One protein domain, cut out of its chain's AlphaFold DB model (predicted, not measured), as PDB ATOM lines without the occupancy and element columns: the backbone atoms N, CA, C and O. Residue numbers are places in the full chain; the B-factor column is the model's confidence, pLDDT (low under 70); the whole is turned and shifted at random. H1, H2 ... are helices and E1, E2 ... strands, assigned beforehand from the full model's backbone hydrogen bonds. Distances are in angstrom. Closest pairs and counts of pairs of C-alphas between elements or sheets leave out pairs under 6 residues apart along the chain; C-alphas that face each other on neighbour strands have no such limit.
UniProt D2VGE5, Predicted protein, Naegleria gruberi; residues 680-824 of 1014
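This is residues 680 to 824 of the 1014 residues of the protein "Predicted protein" of Naegleria gruberi (UniProt D2VGE5). Two strongly twisted four-stranded sheets, E1 E8 E5 E6 and E2 E3 E4 E7, stand partly face to face as a sandwich, with the short helix H1 at the outside of the first. Residues 754 to 759 stick out, free of the body. The printed part has 145 residues with one named helix and eight named strands, H1 then E1 to E8; it is mostly strand, both sheets antiparallel in the orders given. It is compact, radius of gyration of the C-alphas 15.9 A, spanning 48 by 34 by 30 A.

H1, residues 680 to 686, begins at C-alpha 680 (42.802, 20.532, 107.800). E1 is 695 to 704, 29.5 A; E2 718 to 720; E3 723 to 730, 22.6 A; E4 740 to 750, 31.1 A; E5 762 to 771, 27.3 A; E6 780 to 787; E7 792 to 798; E8 812 to 823, 33.8 A, ending at C-alpha 823 (33.551, 38.536, 100.759).

H1, with every O i to N i+4 pair within hydrogen-bond range, only grazes the first sheet; C-alphas 680 and 698 are its closest to E1, 7.9 A. N 699 and O 817 of E1 and E8 are 2.8 A apart, N 768 and O 820 of E5 and E8 2.9 A. E5 and E6 form a hairpin, N 767 to O 782 2.8 A; E5 bends by 60 degrees at residue 766. E2 E3 E4 is a meander, each strand the antiparallel neighbour of the one before: N 718 to O 725 2.8 A, N 728 to O 744 2.9 A. N 741 of E4 and O 797 of E7 are 2.8 A apart. Between the sheets, the closest C-alphas of E1 and E3 are Ala 699 and Val 727, 6.7 A.

C-alphas 737 and 755 are farthest apart, 51.5 A. The printed part has no cut. Links E1 to E2, E4 to E5 and E7 to E8 are long. Mean pLDDT of the printed part is 77.0; 30 residues are under 70, among them 749 to 762.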
ATOM      1  N   PHE A 680      43.512  19.286 107.513       79.69
ATOM      2  CA  PHE A 680      42.802  20.532 107.800       79.69
ATOM      3  C   PHE A 680      43.488  21.294 108.936       79.69
ATOM      4  O   PHE A 680      43.664  22.509 108.841       79.69
ATOM      5  N   GLN A 681      43.941  20.578 109.969       80.88
ATOM      6  CA  GLN A 681      44.751  21.161 111.034       80.88
ATOM      7  C   GLN A 681      46.100  21.666 110.499       80.88
ATOM      8  O   GLN A 681      46.472  22.806 110.779       80.88
ATOM      9  N   PHE A 682      46.789  20.877 109.665       82.25
ATOM     10  CA  PHE A 682      48.028  21.292 108.998       82.25
ATOM     11  C   PHE A 682      47.838  22.592 108.207       82.25
ATOM     12  O   PHE A 682      48.628  23.529 108.339       82.25
ATOM     13  N   VAL A 683      46.752  22.683 107.438       80.94
ATOM     14  CA  VAL A 683      46.390  23.874 106.670       80.94
ATOM     15  C   VAL A 683      46.129  25.070 107.596       80.94
ATOM     16  O   VAL A 683      46.706  26.134 107.396       80.94
ATOM     17  N   GLN A 684      45.338  24.914 108.660       78.69
ATOM     18  CA  GLN A 684      45.066  26.006 109.605       78.69
ATOM     19  C   GLN A 684      46.314  26.528 110.334       78.69
ATOM     20  O   GLN A 684      46.400  27.723 110.629       78.69
ATOM     21  N   GLU A 685      47.271  25.651 110.633       78.62
ATOM     22  CA  GLU A 685      48.514  26.004 111.323       78.62
ATOM     23  C   GLU A 685      49.532  26.699 110.404       78.62
ATOM     24  O   GLU A 685      50.323  27.510 110.892       78.62
ATOM     25  N   ASN A 686      49.496  26.419 109.093       76.94
ATOM     26  CA  ASN A 686      50.514  26.866 108.132       76.94
ATOM     27  C   ASN A 686      50.012  27.875 107.078       76.94
ATOM     28  O   ASN A 686      50.826  28.426 106.339       76.94
ATOM     29  N   ILE A 687      48.710  28.186 107.023       77.06
ATOM     30  CA  ILE A 687      48.197  29.320 106.234       77.06
ATOM     31  C   ILE A 687      48.800  30.638 106.762       77.06
ATOM     32  O   ILE A 687      48.893  30.832 107.983       77.06
ATOM     33  N   PRO A 688      49.144  31.592 105.873       74.44
ATOM     34  CA  PRO A 688      49.653  32.897 106.269       74.44
ATOM     35  C   PRO A 688      48.807  33.603 107.345       74.44
ATOM     36  O   PRO A 688      47.575  33.606 107.254       74.44
ATOM     37  N   PRO A 689      49.425  34.287 108.331       74.19
ATOM     38  CA  PRO A 689      48.705  34.956 109.419       74.19
ATOM     39  C   PRO A 689      47.587  35.900 108.955       74.19
ATOM     40  O   PRO A 689      46.544  35.981 109.601       74.19
ATOM     41  N   GLN A 690      47.785  36.567 107.817       73.56
ATOM     42  CA  GLN A 690      46.851  37.536 107.233       73.56
ATOM     43  C   GLN A 690      45.597  36.900 106.613       73.56
ATOM     44  O   GLN A 690      44.651  37.609 106.290       73.56
ATOM     45  N   LYS A 691      45.591  35.574 106.431       81.38
ATOM     46  CA  LYS A 691      44.496  34.815 105.812       81.38
ATOM     47  C   LYS A 691      43.730  33.950 106.822       81.38
ATOM     48  O   LYS A 691      42.860  33.174 106.440       81.38
ATOM     49  N   LYS A 692      44.016  34.086 108.123       80.88
ATOM     50  CA  LYS A 692      43.366  33.303 109.192       80.88
ATOM     51  C   LYS A 692      41.870  33.585 109.362       80.88
ATOM     52  O   LYS A 692      41.173  32.772 109.958       80.88
ATOM     53  N   ASP A 693      41.376  34.713 108.861       83.00
ATOM     54  CA  ASP A 693      39.955  35.073 108.860       83.00
ATOM     55  C   ASP A 693      39.195  34.564 107.618       83.00
ATOM     56  O   ASP A 693      37.987  34.784 107.501       83.00
ATOM     57  N   TYR A 694      39.872  33.871 106.695       89.06
ATOM     58  CA  TYR A 694      39.256  33.314 105.492       89.06
ATOM     59  C   TYR A 694      38.484  32.057 105.864       89.06
ATOM     60  O   TYR A 694      38.907  31.244 106.689       89.06
ATOM     61  N   THR A 695      37.345  31.856 105.208       89.38
ATOM     62  CA  THR A 695      36.645  30.579 105.319       89.38
ATOM     63  C   THR A 695      37.354  29.563 104.438       89.38
ATOM     64  O   THR A 695      37.369  29.729 103.220       89.38
ATOM     65  N   ILE A 696      37.920  28.524 105.050       90.00
ATOM     66  CA  ILE A 696      38.658  27.468 104.352       90.00
ATOM     67  C   ILE A 696      37.719  26.336 103.932       90.00
ATOM     68  O   ILE A 696      36.826  25.925 104.681       90.00
ATOM     69  N   HIS A 697      37.936  25.825 102.729       91.50
ATOM     70  CA  HIS A 697      37.298  24.644 102.178       91.50
ATOM     71  C   HIS A 697      38.351  23.753 101.511       91.50
ATOM     72  O   HIS A 697      39.312  24.263 100.949       91.50
ATOM     73  N   ILE A 698      38.183  22.434 101.588       90.75
ATOM     74  CA  ILE A 698      39.040  21.472 100.887       90.75
ATOM     75  C   ILE A 698      38.164  20.805  99.833       90.75
ATOM     76  O   ILE A 698      37.180  20.158 100.185       90.75
ATOM     77  N   ALA A 699      38.497  21.026  98.565       91.31
ATOM     78  CA  ALA A 699      37.780  20.502  97.417       91.31
ATOM     79  C   ALA A 699      38.519  19.288  96.843       91.31
ATOM     80  O   ALA A 699      39.719  19.359  96.566       91.31
ATOM     81  N   ASP A 700      37.788  18.196  96.636       90.69
ATOM     82  CA  ASP A 700      38.321  16.948  96.092       90.69
ATOM     83  C   ASP A 700      37.957  16.838  94.602       90.69
ATOM     84  O   ASP A 700      36.778  16.884  94.247       90.69
ATOM     85  N   VAL A 701      38.954  16.648  93.734       90.81
ATOM     86  CA  VAL A 701      38.776  16.416  92.292       90.81
ATOM     87  C   VAL A 701      39.272  15.016  91.936       90.81
ATOM     88  O   VAL A 701      40.389  14.626  92.287       90.81
ATOM     89  N   LYS A 702      38.438  14.233  91.245       89.62
ATOM     90  CA  LYS A 702      38.757  12.859  90.825       89.62
ATOM     91  C   LYS A 702      39.060  12.822  89.331       89.62
ATOM     92  O   LYS A 702      38.189  13.138  88.527       89.62
ATOM     93  N   VAL A 703      40.261  12.374  88.978       87.31
ATOM     94  CA  VAL A 703      40.727  12.249  87.589       87.31
ATOM     95  C   VAL A 703      40.939  10.765  87.263       87.31
ATOM     96  O   VAL A 703      41.657  10.092  88.002       87.31
ATOM     97  N   PRO A 704      40.328  10.200  86.208       85.12
ATOM     98  CA  PRO A 704      40.536   8.806  85.820       85.12
ATOM     99  C   PRO A 704      42.006   8.513  85.501       85.12
ATOM    100  O   PRO A 704      42.643   9.265  84.770       85.12
ATOM    101  N   LYS A 705      42.539   7.379  85.972       82.00
ATOM    102  CA  LYS A 705      43.924   6.963  85.658       82.00
ATOM    103  C   LYS A 705      44.144   6.631  84.173       82.00
ATOM    104  O   LYS A 705      45.279   6.644  83.707       82.00
ATOM    105  N   THR A 706      43.079   6.280  83.450       70.88
ATOM    106  CA  THR A 706      43.111   5.762  82.067       70.88
ATOM    107  C   THR A 706      42.172   6.530  81.120       70.88
ATOM    108  O   THR A 706      41.511   5.935  80.269       70.88
ATOM    109  N   GLY A 707      42.093   7.858  81.262       64.38
ATOM    110  CA  GLY A 707      41.232   8.735  80.456       64.38
ATOM    111  C   GLY A 707      41.974   9.903  79.788       64.38
ATOM    112  O   GLY A 707      43.185  10.035  79.960       64.38
ATOM    113  N   PRO A 708      41.264  10.744  79.012       67.75
ATOM    114  CA  PRO A 708      41.825  11.970  78.449       67.75
ATOM    115  C   PRO A 708      42.218  12.942  79.571       67.75
ATOM    116  O   PRO A 708      41.360  13.410  80.317       67.75
ATOM    117  N   PHE A 709      43.508  13.245  79.708       71.62
ATOM    118  CA  PHE A 709      43.998  14.248  80.667       71.62
ATOM    119  C   PHE A 709      43.797  15.693  80.170       71.62
ATOM    120  O   PHE A 709      43.908  16.624  80.959       71.62
ATOM    121  N   ASN A 710      43.391  15.860  78.907       73.81
ATOM    122  CA  ASN A 710      43.068  17.116  78.224       73.81
ATOM    123  C   ASN A 710      41.604  17.570  78.373       73.81
ATOM    124  O   ASN A 710      41.045  18.208  77.484       73.81
ATOM    125  N   THR A 711      40.933  17.208  79.465       78.00
ATOM    126  CA  THR A 711      39.550  17.638  79.728       78.00
ATOM    127  C   THR A 711      39.382  18.142  81.157       78.00
ATOM    128  O   THR A 711      40.146  17.764  82.045       78.00
ATOM    129  N   SER A 712      38.384  18.999  81.372       86.00
ATOM    130  CA  SER A 712      38.084  19.579  82.678       86.00
ATOM    131  C   SER A 712      37.410  18.571  83.611       86.00
ATOM    132  O   SER A 712      36.398  17.951  83.272       86.00
ATOM    133  N   TYR A 713      37.936  18.465  84.828       87.75
ATOM    134  CA  TYR A 713      37.385  17.681  85.927       87.75
ATOM    135  C   TYR A 713      36.948  18.611  87.056       87.75
ATOM    136  O   TYR A 713      37.673  19.528  87.430       87.75
ATOM    137  N   TYR A 714      35.774  18.361  87.631       90.06
ATOM    138  CA  TYR A 714      35.163  19.250  88.619       90.06
ATOM    139  C   TYR A 714      35.117  18.600  90.003       90.06
ATOM    140  O   TYR A 714      34.922  17.387  90.128       90.06
ATOM    141  N   SER A 715      35.273  19.412  91.047       92.25
ATOM    142  CA  SER A 715      34.988  19.006  92.421       92.25
ATOM    143  C   SER A 715      33.486  18.864  92.660       92.25
ATOM    144  O   SER A 715      32.663  19.374  91.897       92.25
ATOM    145  N   GLU A 716      33.110  18.250  93.783       88.69
ATOM    146  CA  GLU A 716      31.750  18.431  94.297       88.69
ATOM    147  C   GLU A 716      31.482  19.926  94.571       88.69
ATOM    148  O   GLU A 716      32.396  20.645  95.005       88.69
ATOM    149  N   PRO A 717      30.259  20.417  94.297       87.44
ATOM    150  CA  PRO A 717      29.914  21.805  94.537       87.44
ATOM    151  C   PRO A 717      29.855  22.113  96.032       87.44
ATOM    152  O   PRO A 717      29.337  21.335  96.835       87.44
ATOM    153  N   PHE A 718      30.337  23.293  96.407       90.88
ATOM    154  CA  PHE A 718      30.299  23.780  97.779       90.88
ATOM    155  C   PHE A 718      29.674  25.171  97.871       90.88
ATOM    156  O   PHE A 718      29.803  26.017  96.990       90.88
ATOM    157  N   ILE A 719      28.971  25.419  98.976       87.44
ATOM    158  CA  ILE A 719      28.136  26.614  99.138       87.44
ATOM    159  C   ILE A 719      28.837  27.635 100.026       87.44
ATOM    160  O   ILE A 719      29.093  27.367 101.206       87.44
ATOM    161  N   ARG A 720      29.085  28.840  99.502       87.06
ATOM    162  CA  ARG A 720      29.622  29.980 100.265       87.06
ATOM    163  C   ARG A 720      29.035  31.301  99.780       87.06
ATOM    164  O   ARG A 720      28.817  31.510  98.592       87.06
ATOM    165  N   PHE A 721      28.768  32.200 100.729       84.06
ATOM    166  CA  PHE A 721      28.204  33.535 100.484       84.06
ATOM    167  C   PHE A 721      26.906  33.548  99.648       84.06
ATOM    168  O   PHE A 721      26.670  34.502  98.912       84.06
ATOM    169  N   GLY A 722      26.068  32.508  99.751       76.31
ATOM    170  CA  GLY A 722      24.811  32.378  98.991       76.31
ATOM    171  C   GLY A 722      24.974  31.892  97.544       76.31
ATOM    172  O   GLY A 722      24.020  31.949  96.773       76.31
ATOM    173  N   HIS A 723      26.170  31.428  97.182       82.31
ATOM    174  CA  HIS A 723      26.527  30.975  95.841       82.31
ATOM    175  C   HIS A 723      27.104  29.556  95.899       82.31
ATOM    176  O   HIS A 723      27.694  29.162  96.914       82.31
ATOM    177  N   GLU A 724      26.917  28.805  94.821       84.25
ATOM    178  CA  GLU A 724      27.460  27.465  94.619       84.25
ATOM    179  C   GLU A 724      28.742  27.545  93.779       84.25
ATOM    180  O   GLU A 724      28.751  28.152  92.707       84.25
ATOM    181  N   TRP A 725      29.821  26.949  94.282       89.00
ATOM    182  CA  TRP A 725      31.168  27.015  93.716       89.00
ATOM    183  C   TRP A 725      31.696  25.618  93.421       89.00
ATOM    184  O   TRP A 725      31.398  24.684  94.162       89.00
ATOM    185  N   VAL A 726      32.527  25.492  92.390       91.31
ATOM    186  CA  VAL A 726      33.282  24.268  92.085       91.31
ATOM    187  C   VAL A 726      34.745  24.615  91.821       91.31
ATOM    188  O   VAL A 726      35.049  25.715  91.354       91.31
ATOM    189  N   VAL A 727      35.648  23.682  92.126       91.62
ATOM    190  CA  VAL A 727      37.028  23.719  91.626       91.62
ATOM    191  C   VAL A 727      37.087  22.906  90.345       91.62
ATOM    192  O   VAL A 727      36.693  21.742  90.331       91.62
ATOM    193  N   GLU A 728      37.568  23.524  89.280       90.75
ATOM    194  CA  GLU A 728      37.800  22.897  87.983       90.75
ATOM    195  C   GLU A 728      39.303  22.680  87.793       90.75
ATOM    196  O   GLU A 728      40.094  23.603  87.984       90.75
ATOM    197  N   LEU A 729      39.696  21.458  87.440       88.38
ATOM    198  CA  LEU A 729      41.069  21.055  87.153       88.38
ATOM    199  C   LEU A 729      41.156  20.538  85.718       88.38
ATOM    200  O   LEU A 729      40.456  19.592  85.363       88.38
ATOM    201  N   LEU A 730      42.079  21.097  84.945       87.56
ATOM    202  CA  LEU A 730      42.532  20.582  83.658       87.56
ATOM    203  C   LEU A 730      43.957  20.020  83.837       87.56
ATOM    204  O   LEU A 730      44.889  20.804  84.010       87.56
ATOM    205  N   PRO A 731      44.146  18.688  83.883       79.75
ATOM    206  CA  PRO A 731      45.442  18.079  84.195       79.75
ATOM    207  C   PRO A 731      46.537  18.305  83.145       79.75
ATOM    208  O   PRO A 731      47.679  18.537  83.531       79.75
ATOM    209  N   ASP A 732      46.211  18.245  81.855       77.44
ATOM    210  CA  ASP A 732      47.120  18.585  80.754       77.44
ATOM    211  C   ASP A 732      46.397  19.563  79.811       77.44
ATOM    212  O   ASP A 732      45.341  19.235  79.275       77.44
ATOM    213  N   ASP A 733      46.945  20.757  79.596       64.88
ATOM    214  CA  ASP A 733      46.436  21.705  78.593       64.88
ATOM    215  C   ASP A 733      47.087  21.423  77.220       64.88
ATOM    216  O   ASP A 733      48.315  21.374  77.110       64.88
ATOM    217  N   GLU A 734      46.290  21.164  76.174       52.56
ATOM    218  CA  GLU A 734      46.780  20.683  74.863       52.56
ATOM    219  C   GLU A 734      47.468  21.763  74.007       52.56
ATOM    220  O   GLU A 734      48.148  21.423  73.037       52.56
ATOM    221  N   ASP A 735      47.336  23.041  74.372       48.31
ATOM    222  CA  ASP A 735      47.752  24.175  73.536       48.31
ATOM    223  C   ASP A 735      49.190  24.695  73.792       48.31
ATOM    224  O   ASP A 735      49.628  25.626  73.111       48.31
ATOM    225  N   GLU A 736      49.988  24.098  74.694       44.31
ATOM    226  CA  GLU A 736      51.343  24.601  75.003       44.31
ATOM    227  C   GLU A 736      52.446  23.526  75.051       44.31
ATOM    228  O   GLU A 736      52.333  22.490  75.704       44.31
ATOM    229  N   CYS A 737      53.602  23.819  74.435       37.19
ATOM    230  CA  CYS A 737      54.788  22.948  74.381       37.19
ATOM    231  C   CYS A 737      55.427  22.604  75.758       37.19
ATOM    232  O   CYS A 737      56.515  22.027  75.775       37.19
ATOM    233  N   LEU A 738      54.833  23.007  76.890       45.66
ATOM    234  CA  LEU A 738      55.449  23.010  78.227       45.66
ATOM    235  C   LEU A 738      54.805  22.057  79.253       45.66
ATOM    236  O   LEU A 738      55.403  21.827  80.295       45.66
ATOM    237  N   GLY A 739      53.666  21.414  78.959       58.44
ATOM    238  CA  GLY A 739      53.066  20.429  79.874       58.44
ATOM    239  C   GLY A 739      52.489  21.039  81.160       58.44
ATOM    240  O   GLY A 739      52.823  20.589  82.256       58.44
ATOM    241  N   ASN A 740      51.624  22.044  81.007       76.19
ATOM    242  CA  ASN A 740      50.969  22.775  82.094       76.19
ATOM    243  C   ASN A 740      49.629  22.132  82.517       76.19
ATOM    244  O   ASN A 740      48.968  21.464  81.722       76.19
ATOM    245  N   SER A 741      49.228  22.373  83.767       80.25
ATOM    246  CA  SER A 741      47.912  22.072  84.343       80.25
ATOM    247  C   SER A 741      47.191  23.368  84.728       80.25
ATOM    248  O   SER A 741      47.826  24.326  85.174       80.25
ATOM    249  N   THR A 742      45.861  23.388  84.658       84.19
ATOM    250  CA  THR A 742      45.065  24.598  84.922       84.19
ATOM    251  C   THR A 742      44.060  24.367  86.046       84.19
ATOM    252  O   THR A 742      43.353  23.361  86.056       84.19
ATOM    253  N   VAL A 743      43.987  25.294  87.006       85.81
ATOM    254  CA  VAL A 743      43.078  25.203  88.164       85.81
ATOM    255  C   VAL A 743      42.212  26.454  88.248       85.81
ATOM    256  O   VAL A 743      42.744  27.558  88.374       85.81
ATOM    257  N   PHE A 744      40.887  26.291  88.240       87.50
ATOM    258  CA  PHE A 744      39.916  27.382  88.348       87.50
ATOM    259  C   PHE A 744      38.999  27.238  89.562       87.50
ATOM    260  O   PHE A 744      38.586  26.145  89.944       87.50
ATOM    261  N   LEU A 745      38.617  28.381  90.128       89.50
ATOM    262  CA  LEU A 745      37.431  28.533  90.959       89.50
ATOM    263  C   LEU A 745      36.289  29.057  90.078       89.50
ATOM    264  O   LEU A 745      36.368  30.169  89.544       89.50
ATOM    265  N   THR A 746      35.224  28.272  89.959       86.19
ATOM    266  CA  THR A 746      34.111  28.541  89.041       86.19
ATOM    267  C   THR A 746      32.827  28.819  89.816       86.19
ATOM    268  O   THR A 746      32.442  28.057  90.708       86.19
ATOM    269  N   LEU A 747      32.160  29.931  89.481       82.56
ATOM    270  CA  LEU A 747      30.826  30.249  89.990       82.56
ATOM    271  C   LEU A 747      29.784  29.424  89.223       82.56
ATOM    272  O   LEU A 747      29.464  29.750  88.079       82.56
ATOM    273  N   ASN A 748      29.253  28.381  89.864       78.31
ATOM    274  CA  ASN A 748      28.324  27.435  89.246       78.31
ATOM    275  C   ASN A 748      26.890  27.985  89.194       78.31
ATOM    276  O   ASN A 748      26.268  28.047  88.136       78.31
ATOM    277  N   SER A 749      26.342  28.397  90.344       69.44
ATOM    278  CA  SER A 749      24.950  28.855  90.429       69.44
ATOM    279  C   SER A 749      24.675  29.769  91.632       69.44
ATOM    280  O   SER A 749      25.468  29.872  92.575       69.44
ATOM    281  N   THR A 750      23.536  30.467  91.602       69.62
ATOM    282  CA  THR A 750      23.021  31.236  92.744       69.62
ATOM    283  C   THR A 750      21.962  30.428  93.488       69.62
ATOM    284  O   THR A 750      21.098  29.800  92.876       69.62
ATOM    285  N   ILE A 751      21.988  30.466  94.824       64.69
ATOM    286  CA  ILE A 751      20.950  29.816  95.630       64.69
ATOM    287  C   ILE A 751      19.801  30.813  95.819       64.69
ATOM    288  O   ILE A 751      20.029  31.890  96.380       64.69
ATOM    289  N   PRO A 752      18.571  30.499  95.372       55.66
ATOM    290  CA  PRO A 752      17.438  31.398  95.534       55.66
ATOM    291  C   PRO A 752      17.161  31.633  97.024       55.66
ATOM    292  O   PRO A 752      16.854  30.706  97.771       55.66
ATOM    293  N   VAL A 753      17.261  32.887  97.468       51.50
ATOM    294  CA  VAL A 753      16.850  33.277  98.820       51.50
ATOM    295  C   VAL A 753      15.328  33.403  98.810       51.50
ATOM    296  O   VAL A 753      14.784  34.229  98.082       51.50
ATOM    297  N   GLU A 754      14.633  32.598  99.618       45.91
ATOM    298  CA  GLU A 754      13.163  32.463  99.628       45.91
ATOM    299  C   GLU A 754      12.371  33.759  99.908       45.91
ATOM    300  O   GLU A 754      11.145  33.741  99.892       45.91
ATOM    301  N   ASN A 755      13.013  34.907 100.139       42.00
ATOM    302  CA  ASN A 755      12.315  36.173 100.327       42.00
ATOM    303  C   ASN A 755      13.088  37.378  99.765       42.00
ATOM    304  O   ASN A 755      14.163  37.720 100.251       42.00
ATOM    305  N   LYS A 756      12.391  38.099  98.872       38.88
ATOM    306  CA  LYS A 756      12.628  39.446  98.309       38.88
ATOM    307  C   LYS A 756      13.352  39.524  96.963       38.88
ATOM    308  O   LYS A 756      14.348  38.869  96.706       38.88
ATOM    309  N   GLN A 757      12.805  40.431  96.147       39.38
ATOM    310  CA  GLN A 757      13.266  40.958  94.861       39.38
ATOM    311  C   GLN A 757      14.712  41.488  94.909       39.38
ATOM    312  O   GLN A 757      14.949  42.689  94.805       39.38
ATOM    313  N   GLN A 758      15.695  40.613  95.067       41.50
ATOM    314  CA  GLN A 758      17.084  40.938  94.780       41.50
ATOM    315  C   GLN A 758      17.504  40.159  93.544       41.50
ATOM    316  O   GLN A 758      18.064  39.074  93.615       41.50
ATOM    317  N   VAL A 759      17.202  40.751  92.389       49.56
ATOM    318  CA  VAL A 759      17.973  40.496  91.175       49.56
ATOM    319  C   VAL A 759      19.356  41.085  91.445       49.56
ATOM    320  O   VAL A 759      19.504  42.308  91.494       49.56
ATOM    321  N   PHE A 760      20.347  40.236  91.714       50.34
ATOM    322  CA  PHE A 760      21.740  40.665  91.796       50.34
ATOM    323  C   PHE A 760      22.659  39.640  91.124       50.34
ATOM    324  O   PHE A 760      22.785  38.510  91.582       50.34
ATOM    325  N   ASP A 761      23.312  40.079  90.044       54.91
ATOM    326  CA  ASP A 761      24.106  39.260  89.114       54.91
ATOM    327  C   ASP A 761      25.613  39.212  89.458       54.91
ATOM    328  O   ASP A 761      26.424  38.894  88.584       54.91
ATOM    329  N   ARG A 762      26.038  39.671  90.652       65.06
ATOM    330  CA  ARG A 762      27.453  40.010  90.931       65.06
ATOM    331  C   ARG A 762      27.890  39.744  92.378       65.06
ATOM    332  O   ARG A 762      27.195  40.149  93.308       65.06
ATOM    333  N   ILE A 763      29.092  39.188  92.565       70.94
ATOM    334  CA  ILE A 763      29.778  39.070  93.868       70.94
ATOM    335  C   ILE A 763      31.270  39.407  93.731       70.94
ATOM    336  O   ILE A 763      31.906  38.991  92.765       70.94
ATOM    337  N   ARG A 764      31.841  40.153  94.689       81.12
ATOM    338  CA  ARG A 764      33.292  40.375  94.793       81.12
ATOM    339  C   ARG A 764      33.867  39.575  95.957       81.12
ATOM    340  O   ARG A 764      33.376  39.663  97.084       81.12
ATOM    341  N   LEU A 765      34.897  38.790  95.671       84.06
ATOM    342  CA  LEU A 765      35.555  37.903  96.620       84.06
ATOM    343  C   LEU A 765      37.050  38.164  96.635       84.06
ATOM    344  O   LEU A 765      37.640  38.416  95.593       84.06
ATOM    345  N   ASP A 766      37.644  38.059  97.810       86.69
ATOM    346  CA  ASP A 766      39.065  37.808  97.990       86.69
ATOM    347  C   ASP A 766      39.236  36.329  98.339       86.69
ATOM    348  O   ASP A 766      38.559  35.819  99.236       86.69
ATOM    349  N   PHE A 767      40.066  35.614  97.594       89.38
ATOM    350  CA  PHE A 767      40.233  34.180  97.747       89.38
ATOM    351  C   PHE A 767      41.665  33.728  97.486       89.38
ATOM    352  O   PHE A 767      42.448  34.427  96.843       89.38
ATOM    353  N   PHE A 768      41.989  32.537  97.977       87.81
ATOM    354  CA  PHE A 768      43.182  31.809  97.579       87.81
ATOM    355  C   PHE A 768      42.850  30.361  97.231       87.81
ATOM    356  O   PHE A 768      41.887  29.808  97.766       87.81
ATOM    357  N   ILE A 769      43.646  29.761  96.350       88.88
ATOM    358  CA  ILE A 769      43.597  28.340  96.004       88.88
ATOM    359  C   ILE A 769      45.019  27.776  95.941       88.88
ATOM    360  O   ILE A 769      45.913  28.432  95.410       88.88
ATOM    361  N   CYS A 770      45.242  26.593  96.509       86.81
ATOM    362  CA  CYS A 770      46.510  25.863  96.414       86.81
ATOM    363  C   CYS A 770      46.314  24.351  96.505       86.81
ATOM    364  O   CYS A 770      45.253  23.872  96.912       86.81
ATOM    365  N   ASN A 771      47.351  23.601  96.134       87.56
ATOM    366  CA  ASN A 771      47.406  22.160  96.334       87.56
ATOM    367  C   ASN A 771      47.410  21.801  97.835       87.56
ATOM    368  O   ASN A 771      47.742  22.623  98.695       87.56
ATOM    369  N   PHE A 772      47.021  20.571  98.169       84.44
ATOM    370  CA  PHE A 772      46.842  20.123  99.557       84.44
ATOM    371  C   PHE A 772      48.096  20.246 100.434       84.44
ATOM    372  O   PHE A 772      47.993  20.474 101.636       84.44
ATOM    373  N   ASP A 773      49.273  20.087  99.841       77.00
ATOM    374  CA  ASP A 773      50.578  20.173 100.497       77.00
ATOM    375  C   ASP A 773      51.033  21.619 100.747       77.00
ATOM    376  O   ASP A 773      52.112  21.837 101.295       77.00
ATOM    377  N   LEU A 774      50.199  22.605 100.392       78.62
ATOM    378  CA  LEU A 774      50.537  24.024 100.413       78.62
ATOM    379  C   LEU A 774      51.788  24.330  99.574       78.62
ATOM    380  O   LEU A 774      52.556  25.215  99.946       78.62
ATOM    381  N   GLU A 775      52.001  23.610  98.464       84.50
ATOM    382  CA  GLU A 775      53.077  23.894  97.511       84.50
ATOM    383  C   GLU A 775      53.024  25.377  97.091       84.50
ATOM    384  O   GLU A 775      52.052  25.774  96.433       84.50
ATOM    385  N   PRO A 776      54.031  26.209  97.440       82.38
ATOM    386  CA  PRO A 776      53.991  27.649  97.181       82.38
ATOM    387  C   PRO A 776      53.808  27.990  95.700       82.38
ATOM    388  O   PRO A 776      53.105  28.940  95.366       82.38
ATOM    389  N   GLN A 777      54.378  27.188  94.799       79.75
ATOM    390  CA  GLN A 777      54.200  27.359  93.354       79.75
ATOM    391  C   GLN A 777      52.741  27.167  92.903       79.75
ATOM    392  O   GLN A 777      52.302  27.837  91.979       79.75
ATOM    393  N   SER A 778      51.951  26.335  93.590       79.94
ATOM    394  CA  SER A 778      50.521  26.129  93.294       79.94
ATOM    395  C   SER A 778      49.594  27.190  93.909       79.94
ATOM    396  O   SER A 778      48.381  27.150  93.703       79.94
ATOM    397  N   TYR A 779      50.141  28.115  94.707       80.81
ATOM    398  CA  TYR A 779      49.372  29.063  95.510       80.81
ATOM    399  C   TYR A 779      49.000  30.324  94.732       80.81
ATOM    400  O   TYR A 779      49.842  31.178  94.437       80.81
ATOM    401  N   LEU A 780      47.705  30.472  94.460       79.88
ATOM    402  CA  LEU A 780      47.091  31.642  93.840       79.88
ATOM    403  C   LEU A 780      46.306  32.434  94.888       79.88
ATOM    404  O   LEU A 780      45.505  31.859  95.617       79.88
ATOM    405  N   VAL A 781      46.469  33.759  94.912       80.31
ATOM    406  CA  VAL A 781      45.674  34.688  95.736       80.31
ATOM    407  C   VAL A 781      45.096  35.768  94.835       80.31
ATOM    408  O   VAL A 781      45.823  36.332  94.018       80.31
ATOM    409  N   HIS A 782      43.807  36.084  94.976       78.94
ATOM    410  CA  HIS A 782      43.180  37.126  94.168       78.94
ATOM    411  C   HIS A 782      41.953  37.772  94.817       78.94
ATOM    412  O   HIS A 782      41.129  37.100  95.427       78.94
ATOM    413  N   SER A 783      41.750  39.070  94.552       77.56
ATOM    414  CA  SER A 783      40.458  39.746  94.747       77.56
ATOM    415  C   SER A 783      39.762  39.991  93.407       77.56
ATOM    416  O   SER A 783      40.313  40.685  92.555       77.56
ATOM    417  N   ARG A 784      38.583  39.407  93.165       74.81
ATOM    418  CA  ARG A 784      37.895  39.473  91.864       74.81
ATOM    419  C   ARG A 784      36.380  39.593  91.989       74.81
ATOM    420  O   ARG A 784      35.767  39.111  92.940       74.81
ATOM    421  N   LYS A 785      35.782  40.242  90.987       73.56
ATOM    422  CA  LYS A 785      34.338  40.351  90.776       73.56
ATOM    423  C   LYS A 785      33.862  39.288  89.782       73.56
ATOM    424  O   LYS A 785      34.361  39.237  88.662       73.56
ATOM    425  N   PHE A 786      32.885  38.483  90.178       72.31
ATOM    426  CA  PHE A 786      32.252  37.443  89.364       72.31
ATOM    427  C   PHE A 786      30.880  37.923  88.853       72.31
ATOM    428  O   PHE A 786      30.173  38.621  89.586       72.31
ATOM    429  N   ILE A 787      30.525  37.590  87.600       67.06
ATOM    430  CA  ILE A 787      29.273  37.983  86.911       67.06
ATOM    431  C   ILE A 787      28.671  36.750  86.206       67.06
ATOM    432  O   ILE A 787      29.405  36.035  85.539       67.06
ATOM    433  N   MET A 788      27.363  36.503  86.333       57.00
ATOM    434  CA  MET A 788      26.674  35.346  85.721       57.00
ATOM    435  C   MET A 788      26.521  35.444  84.182       57.00
ATOM    436  O   MET A 788      26.455  36.564  83.663       57.00
ATOM    437  N   PRO A 789      26.351  34.311  83.464       45.59
ATOM    438  CA  PRO A 789      26.405  32.917  83.928       45.59
ATOM    439  C   PRO A 789      27.808  32.322  83.688       45.59
ATOM    440  O   PRO A 789      28.401  32.594  82.654       45.59
ATOM    441  N   GLU A 790      28.340  31.530  84.622       53.91
ATOM    442  CA  GLU A 790      29.613  30.787  84.459       53.91
ATOM    443  C   GLU A 790      30.891  31.655  84.396       53.91
ATOM    444  O   GLU A 790      31.739  31.522  83.515       53.91
ATOM    445  N   ALA A 791      31.073  32.558  85.367       62.09
ATOM    446  CA  ALA A 791      32.369  33.214  85.551       62.09
ATOM    447  C   ALA A 791      33.362  32.290  86.281       62.09
ATOM    448  O   ALA A 791      33.188  32.012  87.471       62.09
ATOM    449  N   SER A 792      34.436  31.901  85.592       74.81
ATOM    450  CA  SER A 792      35.578  31.162  86.151       74.81
ATOM    451  C   SER A 792      36.800  32.066  86.337       74.81
ATOM    452  O   SER A 792      37.000  33.037  85.597       74.81
ATOM    453  N   TYR A 793      37.634  31.765  87.334       79.19
ATOM    454  CA  TYR A 793      38.956  32.377  87.467       79.19
ATOM    455  C   TYR A 793      39.988  31.396  87.998       79.19
ATOM    456  O   TYR A 793      39.724  30.695  88.970       79.19
ATOM    457  N   GLY A 794      41.167  31.382  87.388       75.69
ATOM    458  CA  GLY A 794      42.177  30.369  87.650       75.69
ATOM    459  C   GLY A 794      43.552  30.752  87.137       75.69
ATOM    460  O   GLY A 794      43.761  31.881  86.686       75.69
ATOM    461  N   VAL A 795      44.477  29.806  87.246       72.56
ATOM    462  CA  VAL A 795      45.893  29.954  86.894       72.56
ATOM    463  C   VAL A 795      46.391  28.714  86.151       72.56
ATOM    464  O   VAL A 795      45.901  27.610  86.397       72.56
ATOM    465  N   PHE A 796      47.366  28.923  85.267       75.50
ATOM    466  CA  PHE A 796      48.134  27.888  84.576       75.50
ATOM    467  C   PHE A 796      49.422  27.630  85.362       75.50
ATOM    468  O   PHE A 796      50.116  28.577  85.732       75.50
ATOM    469  N   LEU A 797      49.716  26.372  85.664       73.31
ATOM    470  CA  LEU A 797      50.822  25.952  86.525       73.31
ATOM    471  C   LEU A 797      51.583  24.810  85.855       73.31
ATOM    472  O   LEU A 797      50.968  23.954  85.225       73.31
ATOM    473  N   ASP A 798      52.897  24.734  86.048       73.12
ATOM    474  CA  ASP A 798      53.645  23.534  85.662       73.12
ATOM    475  C   ASP A 798      53.121  22.336  86.476       73.12
ATOM    476  O   ASP A 798      53.022  22.378  87.712       73.12
ATOM    477  N   LYS A 799      52.776  21.247  85.780       77.62
ATOM    478  CA  LYS A 799      52.177  20.051  86.385       77.62
ATOM    479  C   LYS A 799      53.038  19.408  87.469       77.62
ATOM    480  O   LYS A 799      52.523  18.695  88.328       77.62
ATOM    481  N   THR A 800      54.349  19.652  87.469       76.94
ATOM    482  CA  THR A 800      55.267  19.158  88.504       76.94
ATOM    483  C   THR A 800      54.970  19.734  89.891       76.94
ATOM    484  O   THR A 800      55.345  19.109  90.893       76.94
ATOM    485  N   HIS A 801      54.254  20.859  89.971       77.88
ATOM    486  CA  HIS A 801      53.823  21.505  91.215       77.88
ATOM    487  C   HIS A 801      52.418  21.090  91.677       77.88
ATOM    488  O   HIS A 801      51.958  21.559  92.717       77.88
ATOM    489  N   ILE A 802      51.741  20.189  90.957       82.25
ATOM    490  CA  ILE A 802      50.450  19.631  91.370       82.25
ATOM    491  C   ILE A 802      50.623  18.139  91.659       82.25
ATOM    492  O   ILE A 802      50.840  17.324  90.763       82.25
ATOM    493  N   ALA A 803      50.521  17.762  92.934       80.44
ATOM    494  CA  ALA A 803      50.626  16.370  93.360       80.44
ATOM    495  C   ALA A 803      49.246  15.751  93.612       80.44
ATOM    496  O   ALA A 803      48.372  16.365  94.225       80.44
ATOM    497  N   ALA A 804      49.065  14.494  93.203       83.88
ATOM    498  CA  ALA A 804      47.908  13.715  93.627       83.88
ATOM    499  C   ALA A 804      48.013  13.415  95.133       83.88
ATOM    500  O   ALA A 804      49.041  12.942  95.613       83.88
ATOM    501  N   TYR A 805      46.926  13.652  95.867       82.62
ATOM    502  CA  TYR A 805      46.799  13.328  97.289       82.62
ATOM    503  C   TYR A 805      46.770  11.814  97.532       82.62
ATOM    504  O   TYR A 805      47.270  11.329  98.543       82.62
ATOM    505  N   SER A 806      46.158  11.054  96.620       80.31
ATOM    506  CA  SER A 806      46.128   9.593  96.686       80.31
ATOM    507  C   SER A 806      46.138   8.982  95.291       80.31
ATOM    508  O   SER A 806      45.426   9.433  94.387       80.31
ATOM    509  N   THR A 807      46.944   7.931  95.150       77.12
ATOM    510  CA  THR A 807      47.055   7.080  93.962       77.12
ATOM    511  C   THR A 807      46.588   5.646  94.231       77.12
ATOM    512  O   THR A 807      46.604   4.829  93.311       77.12
ATOM    513  N   ASP A 808      46.153   5.338  95.457       71.94
ATOM    514  CA  ASP A 808      45.876   3.974  95.933       71.94
ATOM    515  C   ASP A 808      44.482   3.447  95.549       71.94
ATOM    516  O   ASP A 808      44.235   2.250  95.651       71.94
ATOM    517  N   GLU A 809      43.557   4.300  95.094       65.62
ATOM    518  CA  GLU A 809      42.253   3.842  94.591       65.62
ATOM    519  C   GLU A 809      42.373   3.318  93.158       65.62
ATOM    520  O   GLU A 809      42.949   3.985  92.296       65.62
ATOM    521  N   ASP A 810      41.826   2.131  92.888       62.72
ATOM    522  CA  ASP A 810      42.145   1.349  91.685       62.72
ATOM    523  C   ASP A 810      41.860   2.069  90.345       62.72
ATOM    524  O   ASP A 810      42.588   1.831  89.382       62.72
ATOM    525  N   ASP A 811      40.946   3.051  90.293       81.00
ATOM    526  CA  ASP A 811      40.512   3.682  89.029       81.00
ATOM    527  C   ASP A 811      40.780   5.202  88.890       81.00
ATOM    528  O   ASP A 811      40.725   5.736  87.776       81.00
ATOM    529  N   PHE A 812      41.110   5.926  89.971       81.94
ATOM    530  CA  PHE A 812      41.216   7.398  89.959       81.94
ATOM    531  C   PHE A 812      42.473   7.926  90.666       81.94
ATOM    532  O   PHE A 812      42.910   7.396  91.685       81.94
ATOM    533  N   LEU A 813      43.023   9.020  90.142       85.50
ATOM    534  CA  LEU A 813      43.915   9.933  90.847       85.50
ATOM    535  C   LEU A 813      43.057  10.950  91.607       85.50
ATOM    536  O   LEU A 813      42.165  11.574  91.024       85.50
ATOM    537  N   LYS A 814      43.312  11.122  92.908       87.19
ATOM    538  CA  LYS A 814      42.636  12.144  93.717       87.19
ATOM    539  C   LYS A 814      43.516  13.364  93.885       87.19
ATOM    540  O   LYS A 814      44.592  13.260  94.467       87.19
ATOM    541  N   PHE A 815      43.012  14.514  93.469       89.81
ATOM    542  CA  PHE A 815      43.604  15.817  93.738       89.81
ATOM    543  C   PHE A 815      42.789  16.526  94.817       89.81
ATOM    544  O   PHE A 815      41.563  16.415  94.847       89.81
ATOM    545  N   LYS A 816      43.472  17.227  95.722       91.25
ATOM    546  CA  LYS A 816      42.845  18.002  96.793       91.25
ATOM    547  C   LYS A 816      43.335  19.438  96.721       91.25
ATOM    548  O   LYS A 816      44.542  19.665  96.739       91.25
ATOM    549  N   PHE A 817      42.404  20.384  96.692       91.12
ATOM    550  CA  PHE A 817      42.703  21.813  96.653       91.12
ATOM    551  C   PHE A 817      42.156  22.511  97.890       91.12
ATOM    552  O   PHE A 817      40.997  22.330  98.264       91.12
ATOM    553  N   VAL A 818      42.986  23.332  98.520       90.50
ATOM    554  CA  VAL A 818      42.589  24.197  99.627       90.50
ATOM    555  C   VAL A 818      42.111  25.518  99.042       90.50
ATOM    556  O   VAL A 818      42.874  26.200  98.368       90.50
ATOM    557  N   VAL A 819      40.864  25.891  99.320       91.94
ATOM    558  CA  VAL A 819      40.242  27.144  98.881       91.94
ATOM    559  C   VAL A 819      39.891  27.987 100.101       91.94
ATOM    560  O   VAL A 819      39.041  27.604 100.903       91.94
ATOM    561  N   GLY A 820      40.516  29.152 100.251       91.31
ATOM    562  CA  GLY A 820      40.136  30.139 101.262       91.31
ATOM    563  C   GLY A 820      39.357  31.287 100.640       91.31
ATOM    564  O   GLY A 820      39.773  31.801  99.612       91.31
ATOM    565  N   MET A 821      38.247  31.726 101.245       92.06
ATOM    566  CA  MET A 821      37.409  32.799 100.683       92.06
ATOM    567  C   MET A 821      36.959  33.828 101.727       92.06
ATOM    568  O   MET A 821      36.602  33.481 102.858       92.06
ATOM    569  N   LYS A 822      36.879  35.092 101.302       91.06
ATOM    570  CA  LYS A 822      36.366  36.243 102.050       91.06
ATOM    571  C   LYS A 822      35.567  37.163 101.117       91.06
ATOM    572  O   LYS A 822      36.000  37.479 100.014       91.06
ATOM    573  N   LYS A 823      34.382  37.606 101.543       83.25
ATOM    574  CA  LYS A 823      33.551  38.536 100.759       83.25
ATOM    575  C   LYS A 823      34.073  39.969 100.887       83.25
ATOM    576  O   LYS A 823      34.347  40.415 101.997       83.25
ATOM    577  N   VAL A 824      34.163  40.684  99.764       81.06
ATOM    578  CA  VAL A 824      34.486  42.121  99.721       81.06
ATOM    579  C   VAL A 824      33.180  42.899  99.568       81.06
ATOM    580  O   VAL A 824      32.389  42.611  98.668       81.06
TER     581      VAL A 824